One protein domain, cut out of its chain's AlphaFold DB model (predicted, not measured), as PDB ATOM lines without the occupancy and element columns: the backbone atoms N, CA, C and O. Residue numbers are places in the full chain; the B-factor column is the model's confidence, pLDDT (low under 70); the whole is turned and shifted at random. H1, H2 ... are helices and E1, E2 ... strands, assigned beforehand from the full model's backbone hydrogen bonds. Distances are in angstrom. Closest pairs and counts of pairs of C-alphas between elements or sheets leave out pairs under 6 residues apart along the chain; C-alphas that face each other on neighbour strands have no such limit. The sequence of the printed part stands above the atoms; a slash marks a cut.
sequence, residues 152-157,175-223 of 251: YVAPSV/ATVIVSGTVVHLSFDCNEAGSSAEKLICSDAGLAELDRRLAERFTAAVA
ATOM      1  N   TYR A 152     214.533 177.835 159.969       70.25
ATOM      2  CA  TYR A 152     215.658 178.073 160.852       70.25
ATOM      3  C   TYR A 152     215.823 176.818 161.702       70.25
ATOM      4  O   TYR A 152     214.960 176.492 162.512       70.25
ATOM      5  N   VAL A 153     216.914 176.101 161.465       66.31
ATOM      6  CA  VAL A 153     217.342 175.000 162.320       66.31
ATOM      7  C   VAL A 153     218.308 175.601 163.324       66.31
ATOM      8  O   VAL A 153     219.337 176.154 162.923       66.31
ATOM      9  N   ALA A 154     217.962 175.540 164.609       60.59
ATOM     10  CA  ALA A 154     218.860 175.993 165.660       60.59
ATOM     11  C   ALA A 154     220.210 175.254 165.537       60.59
ATOM     12  O   ALA A 154     220.220 174.061 165.219       60.59
ATOM     13  N   PRO A 155     221.355 175.926 165.757       68.12
ATOM     14  CA  PRO A 155     222.668 175.287 165.670       68.12
ATOM     15  C   PRO A 155     222.802 174.023 166.531       68.12
ATOM     16  O   PRO A 155     223.462 173.084 166.096       68.12
ATOM     17  N   SER A 156     222.126 173.977 167.685       62.34
ATOM     18  CA  SER A 156     222.078 172.820 168.592       62.34
ATOM     19  C   SER A 156     221.600 171.539 167.902       62.34
ATOM     20  O   SER A 156     222.202 170.490 168.082       62.34
ATOM     21  N   VAL A 157     220.601 171.634 167.019       59.91
ATOM     22  CA  VAL A 157     220.008 170.479 166.318       59.91
ATOM     23  C   VAL A 157     220.971 169.855 165.298       59.91
ATOM     24  O   VAL A 157     220.867 168.676 164.982       59.91
ATOM     25  N   ALA A 175     221.875 167.999 178.300       56.97
ATOM     26  CA  ALA A 175     220.626 168.169 177.545       56.97
ATOM     27  C   ALA A 175     219.518 167.176 177.963       56.97
ATOM     28  O   ALA A 175     218.570 166.925 177.208       56.97
ATOM     29  N   THR A 176     219.640 166.583 179.156       57.84
ATOM     30  CA  THR A 176     218.785 165.473 179.582       57.84
ATOM     31  C   THR A 176     218.014 165.758 180.856       57.84
ATOM     32  O   THR A 176     218.579 166.063 181.904       57.84
ATOM     33  N   VAL A 177     216.692 165.593 180.789       58.31
ATOM     34  CA  VAL A 177     215.810 165.695 181.958       58.31
ATOM     35  C   VAL A 177     215.263 164.315 182.299       58.31
ATOM     36  O   VAL A 177     214.826 163.566 181.424       58.31
ATOM     37  N   ILE A 178     215.275 163.962 183.588       58.38
ATOM     38  CA  ILE A 178     214.671 162.714 184.061       58.38
ATOM     39  C   ILE A 178     213.188 162.944 184.330       58.38
ATOM     40  O   ILE A 178     212.799 163.591 185.304       58.38
ATOM     41  N   VAL A 179     212.355 162.335 183.495       52.91
ATOM     42  CA  VAL A 179     210.901 162.346 183.612       52.91
ATOM     43  C   VAL A 179     210.429 160.957 184.016       52.91
ATOM     44  O   VAL A 179     210.553 160.001 183.257       52.91
ATOM     45  N   SER A 180     209.875 160.823 185.225       52.09
ATOM     46  CA  SER A 180     209.362 159.538 185.744       52.09
ATOM     47  C   SER A 180     210.371 158.380 185.640       52.09
ATOM     48  O   SER A 180     210.004 157.248 185.339       52.09
ATOM     49  N   GLY A 181     211.658 158.669 185.861       54.09
ATOM     50  CA  GLY A 181     212.741 157.683 185.771       54.09
ATOM     51  C   GLY A 181     213.225 157.377 184.350       54.09
ATOM     52  O   GLY A 181     214.081 156.513 184.193       54.09
ATOM     53  N   THR A 182     212.716 158.075 183.331       53.50
ATOM     54  CA  THR A 182     213.187 157.977 181.943       53.50
ATOM     55  C   THR A 182     214.007 159.209 181.588       53.50
ATOM     56  O   THR A 182     213.610 160.334 181.881       53.50
ATOM     57  N   VAL A 183     215.159 158.978 180.972       63.84
ATOM     58  CA  VAL A 183     216.084 159.997 180.476       63.84
ATOM     59  C   VAL A 183     215.538 160.520 179.140       63.84
ATOM     60  O   VAL A 183     215.390 159.743 178.197       63.84
ATOM     61  N   VAL A 184     215.168 161.803 179.077       65.69
ATOM     62  CA  VAL A 184     214.592 162.452 177.885       65.69
ATOM     63  C   VAL A 184     215.578 163.490 177.352       65.69
ATOM     64  O   VAL A 184     215.919 164.423 178.079       65.69
ATOM     65  N   HIS A 185     216.006 163.331 176.094       72.50
ATOM     66  CA  HIS A 185     216.810 164.321 175.369       72.50
ATOM     67  C   HIS A 185     215.899 165.370 174.725       72.50
ATOM     68  O   HIS A 185     214.982 165.022 173.975       72.50
ATOM     69  N   LEU A 186     216.137 166.636 175.059       82.25
ATOM     70  CA  LEU A 186     215.407 167.790 174.533       82.25
ATOM     71  C   LEU A 186     216.070 168.331 173.264       82.25
ATOM     72  O   LEU A 186     217.254 168.118 173.028       82.25
ATOM     73  N   SER A 187     215.318 169.083 172.462       83.00
ATOM     74  CA  SER A 187     215.810 169.718 171.232       83.00
ATOM     75  C   SER A 187     216.712 170.944 171.471       83.00
ATOM     76  O   SER A 187     217.271 171.511 170.525       83.00
ATOM     77  N   PHE A 188     216.863 171.359 172.733       83.12
ATOM     78  CA  PHE A 188     217.674 172.492 173.175       83.12
ATOM     79  C   PHE A 188     218.186 172.302 174.617       83.12
ATOM     80  O   PHE A 188     217.642 171.506 175.382       83.12
ATOM     81  N   ASP A 189     219.219 173.066 174.991       84.69
ATOM     82  CA  ASP A 189     219.792 173.065 176.343       84.69
ATOM     83  C   ASP A 189     218.948 173.913 177.309       84.69
ATOM     84  O   ASP A 189     218.721 175.113 177.108       84.69
ATOM     85  N   CYS A 190     218.517 173.298 178.408       84.19
ATOM     86  CA  CYS A 190     217.749 173.963 179.453       84.19
ATOM     87  C   CYS A 190     218.500 175.073 180.191       84.19
ATOM     88  O   CYS A 190     217.861 175.989 180.714       84.19
ATOM     89  N   ASN A 191     219.830 175.033 180.224       83.31
ATOM     90  CA  ASN A 191     220.647 176.087 180.820       83.31
ATOM     91  C   ASN A 191     220.708 177.339 179.935       83.31
ATOM     92  O   ASN A 191     220.878 178.449 180.446       83.31
ATOM     93  N   GLU A 192     220.505 177.176 178.627       84.81
ATOM     94  CA  GLU A 192     220.481 178.265 177.648       84.81
ATOM     95  C   GLU A 192     219.061 178.761 177.327       84.81
ATOM     96  O   GLU A 192     218.894 179.694 176.538       84.81
ATOM     97  N   ALA A 193     218.031 178.198 177.973       86.69
ATOM     98  CA  ALA A 193     216.631 178.556 177.762       86.69
ATOM     99  C   ALA A 193     216.383 180.071 177.942       86.69
ATOM    100  O   ALA A 193     216.383 180.616 179.056       86.69
ATOM    101  N   GLY A 194     216.125 180.766 176.834       78.75
ATOM    102  CA  GLY A 194     215.963 182.219 176.788       78.75
ATOM    103  C   GLY A 194     214.507 182.666 176.901       78.75
ATOM    104  O   GLY A 194     214.207 183.709 177.492       78.75
ATOM    105  N   SER A 195     213.586 181.860 176.379       82.06
ATOM    106  CA  SER A 195     212.154 182.139 176.330       82.06
ATOM    107  C   SER A 195     211.391 181.538 177.516       82.06
ATOM    108  O   SER A 195     211.833 180.609 178.193       82.06
ATOM    109  N   SER A 196     210.198 182.074 177.785       80.25
ATOM    110  CA  SER A 196     209.276 181.492 178.768       80.25
ATOM    111  C   SER A 196     208.784 180.101 178.358       80.25
ATOM    112  O   SER A 196     208.507 179.288 179.234       80.25
ATOM    113  N   ALA A 197     208.697 179.821 177.054       82.31
ATOM    114  CA  ALA A 197     208.302 178.519 176.524       82.31
ATOM    115  C   ALA A 197     209.385 177.454 176.762       82.31
ATOM    116  O   ALA A 197     209.076 176.399 177.303       82.31
ATOM    117  N   GLU A 198     210.652 177.755 176.456       83.50
ATOM    118  CA  GLU A 198     211.786 176.845 176.694       83.50
ATOM    119  C   GLU A 198     211.918 176.489 178.181       83.50
ATOM    120  O   GLU A 198     212.002 175.320 178.544       83.50
ATOM    121  N   LYS A 199     211.818 177.484 179.073       88.31
ATOM    122  CA  LYS A 199     211.841 177.256 180.531       88.31
ATOM    123  C   LYS A 199     210.684 176.379 181.012       88.31
ATOM    124  O   LYS A 199     210.842 175.604 181.957       88.31
ATOM    125  N   LEU A 200     209.514 176.512 180.388       85.88
ATOM    126  CA  LEU A 200     208.346 175.695 180.707       85.88
ATOM    127  C   LEU A 200     208.540 174.247 180.238       85.88
ATOM    128  O   LEU A 200     208.286 173.333 181.009       85.88
ATOM    129  N   ILE A 201     209.063 174.039 179.028       86.75
ATOM    130  CA  ILE A 201     209.410 172.708 178.503       86.75
ATOM    131  C   ILE A 201     210.439 172.016 179.413       86.75
ATOM    132  O   ILE A 201     210.269 170.850 179.748       86.75
ATOM    133  N   CYS A 202     211.446 172.745 179.901       88.31
ATOM    134  CA  CYS A 202     212.457 172.214 180.823       88.31
ATOM    135  C   CYS A 202     211.926 171.802 182.198       88.31
ATOM    136  O   CYS A 202     212.533 170.976 182.877       88.31
ATOM    137  N   SER A 203     210.825 172.407 182.647       85.38
ATOM    138  CA  SER A 203     210.246 172.148 183.971       85.38
ATOM    139  C   SER A 203     209.030 171.223 183.935       85.38
ATOM    140  O   SER A 203     208.581 170.782 184.994       85.38
ATOM    141  N   ASP A 204     208.521 170.890 182.745       87.38
ATOM    142  CA  ASP A 204     207.356 170.034 182.552       87.38
ATOM    143  C   ASP A 204     207.696 168.785 181.729       87.38
ATOM    144  O   ASP A 204     208.019 168.820 180.543       87.38
ATOM    145  N   ALA A 205     207.534 167.646 182.388       81.62
ATOM    146  CA  ALA A 205     207.751 166.314 181.854       81.62
ATOM    147  C   ALA A 205     206.989 165.989 180.556       81.62
ATOM    148  O   ALA A 205     207.514 165.312 179.672       81.62
ATOM    149  N   GLY A 206     205.729 166.415 180.460       78.31
ATOM    150  CA  GLY A 206     204.888 166.136 179.301       78.31
ATOM    151  C   GLY A 206     205.272 167.000 178.106       78.31
ATOM    152  O   GLY A 206     205.253 166.526 176.968       78.31
ATOM    153  N   LEU A 207     205.661 168.250 178.360       80.88
ATOM    154  CA  LEU A 207     206.151 169.155 177.324       80.88
ATOM    155  C   LEU A 207     207.533 168.746 176.808       80.88
ATOM    156  O   LEU A 207     207.749 168.803 175.601       80.88
ATOM    157  N   ALA A 208     208.413 168.256 177.681       83.69
ATOM    158  CA  ALA A 208     209.703 167.687 177.298       83.69
ATOM    159  C   ALA A 208     209.564 166.524 176.297       83.69
ATOM    160  O   ALA A 208     210.239 166.474 175.270       83.69
ATOM    161  N   GLU A 209     208.629 165.605 176.549       81.38
ATOM    162  CA  GLU A 209     208.368 164.486 175.637       81.38
ATOM    163  C   GLU A 209     207.747 164.944 174.304       81.38
ATOM    164  O   GLU A 209     208.016 164.366 173.247       81.38
ATOM    165  N   LEU A 210     206.913 165.987 174.321       80.12
ATOM    166  CA  LEU A 210     206.364 166.571 173.095       80.12
ATOM    167  C   LEU A 210     207.440 167.262 172.252       80.12
ATOM    168  O   LEU A 210     207.431 167.094 171.032       80.12
ATOM    169  N   ASP A 211     208.357 167.985 172.892       87.81
ATOM    170  CA  ASP A 211     209.507 168.621 172.251       87.81
ATOM    171  C   ASP A 211     210.383 167.587 171.526       87.81
ATOM    172  O   ASP A 211     210.587 167.686 170.313       87.81
ATOM    173  N   ARG A 212     210.757 166.503 172.217       84.38
ATOM    174  CA  ARG A 212     211.511 165.381 171.635       84.38
ATOM    175  C   ARG A 212     210.824 164.798 170.397       84.38
ATOM    176  O   ARG A 212     211.434 164.634 169.341       84.38
ATOM    177  N   ARG A 213     209.521 164.510 170.490       81.12
ATOM    178  CA  ARG A 213     208.739 163.953 169.369       81.12
ATOM    179  C   ARG A 213     208.639 164.914 168.187       81.12
ATOM    180  O   ARG A 213     208.556 164.468 167.039       81.12
ATOM    181  N   LEU A 214     208.581 166.219 168.448       80.38
ATOM    182  CA  LEU A 214     208.580 167.234 167.402       80.38
ATOM    183  C   LEU A 214     209.938 167.282 166.697       80.38
ATOM    184  O   LEU A 214     209.969 167.271 165.465       80.38
ATOM    185  N   ALA A 215     211.034 167.252 167.458       79.69
ATOM    186  CA  ALA A 215     212.393 167.218 166.927       79.69
ATOM    187  C   ALA A 215     212.632 165.997 166.025       79.69
ATOM    188  O   ALA A 215     213.089 166.151 164.894       79.69
ATOM    189  N   GLU A 216     212.212 164.798 166.444       78.12
ATOM    190  CA  GLU A 216     212.309 163.579 165.621       78.12
ATOM    191  C   GLU A 216     211.584 163.716 164.274       78.12
ATOM    192  O   GLU A 216     212.114 163.361 163.217       78.12
ATOM    193  N   ARG A 217     210.357 164.250 164.298       74.38
ATOM    194  CA  ARG A 217     209.561 164.470 163.082       74.38
ATOM    195  C   ARG A 217     210.200 165.503 162.169       74.38
ATOM    196  O   ARG A 217     210.186 165.329 160.952       74.38
ATOM    197  N   PHE A 218     210.750 166.563 162.750       69.50
ATOM    198  CA  PHE A 218     211.438 167.606 162.009       69.50
ATOM    199  C   PHE A 218     212.691 167.058 161.311       69.50
ATOM    200  O   PHE A 218     212.842 167.241 160.103       69.50
ATOM    201  N   THR A 219     213.524 166.291 162.019       72.75
ATOM    202  CA  THR A 219     214.703 165.618 161.450       72.75
ATOM    203  C   THR A 219     214.325 164.700 160.287       72.75
ATOM    204  O   THR A 219     214.936 164.765 159.216       72.75
ATOM    205  N   ALA A 220     213.265 163.899 160.440       68.06
ATOM    206  CA  ALA A 220     212.758 163.052 159.361       68.06
ATOM    207  C   ALA A 220     212.309 163.868 158.131       68.06
ATOM    208  O   ALA A 220     212.591 163.483 156.996       68.06
ATOM    209  N   ALA A 221     211.652 165.014 158.334       62.47
ATOM    210  CA  ALA A 221     211.212 165.891 157.249       62.47
ATOM    211  C   ALA A 221     212.390 166.559 156.513       62.47
ATOM    212  O   ALA A 221     212.406 166.610 155.281       62.47
ATOM    213  N   VAL A 222     213.405 167.025 157.246       63.38
ATOM    214  CA  VAL A 222     214.619 167.626 156.666       63.38
ATOM    215  C   VAL A 222     215.389 166.613 155.817       63.38
ATOM    216  O   VAL A 222     215.814 166.947 154.707       63.38
ATOM    217  N   ALA A 223     215.511 165.365 156.279       65.62
ATOM    218  CA  ALA A 223     216.167 164.295 155.524       65.62
ATOM    219  C   ALA A 223     215.496 164.042 154.159       65.62
ATOM    220  O   ALA A 223     216.178 163.806 153.162       65.62
TER     221      ALA A 223
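This is residues 152 to 157 and 175 to 223 of the 251 residues of a protein of Pseudoruegeria haliotis (UniProt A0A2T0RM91). A small two-stranded hairpin, E1 and E2, sits beside the first part of a long helix, H2, and the short helix H1 makes a corner with H2 at that same end. The segment 152 to 157 lies across a cut. The printed part has 55 residues, mixed in class, in the order E1, E2, H1, H2, with an antiparallel sheet; it is compact, radius of gyration of the C-alphas 11.1 A, spanning 31 by 24 by 15 A.

E1 is residues 176 to 179, from C-alpha (218.785, 165.473, 179.582), and E2 182 to 185. H2, 205 to 223, is 27.7 A long, ending at C-alpha (216.167, 164.295, 155.524). H1 is 196 to 203.

E1 and E2 are antiparallel at 144 degrees; N 179 and O 182 are 2.9 A apart, within hydrogen-bond range. The closest C-alphas of E2 and H2, His 185 and Arg 212, are 6.6 A apart. H2, with residues 207 to 211 alone, and H1 touch only at the corner, closest C-alphas Leu 207 and Ile 201 at 5.0 A, opposite ways at a steep tilt of 69 degrees, only just short of about perpendicular. In H1 and H2 every O i to N i+4 pair is within hydrogen-bond range.

Residues 158 to 174 are not printed; C-alphas 157 and 175 are 11.5 A apart. No link is long. pLDDT is under 70 at 153 to 157, 175 to 184, 218 and 220 to 223.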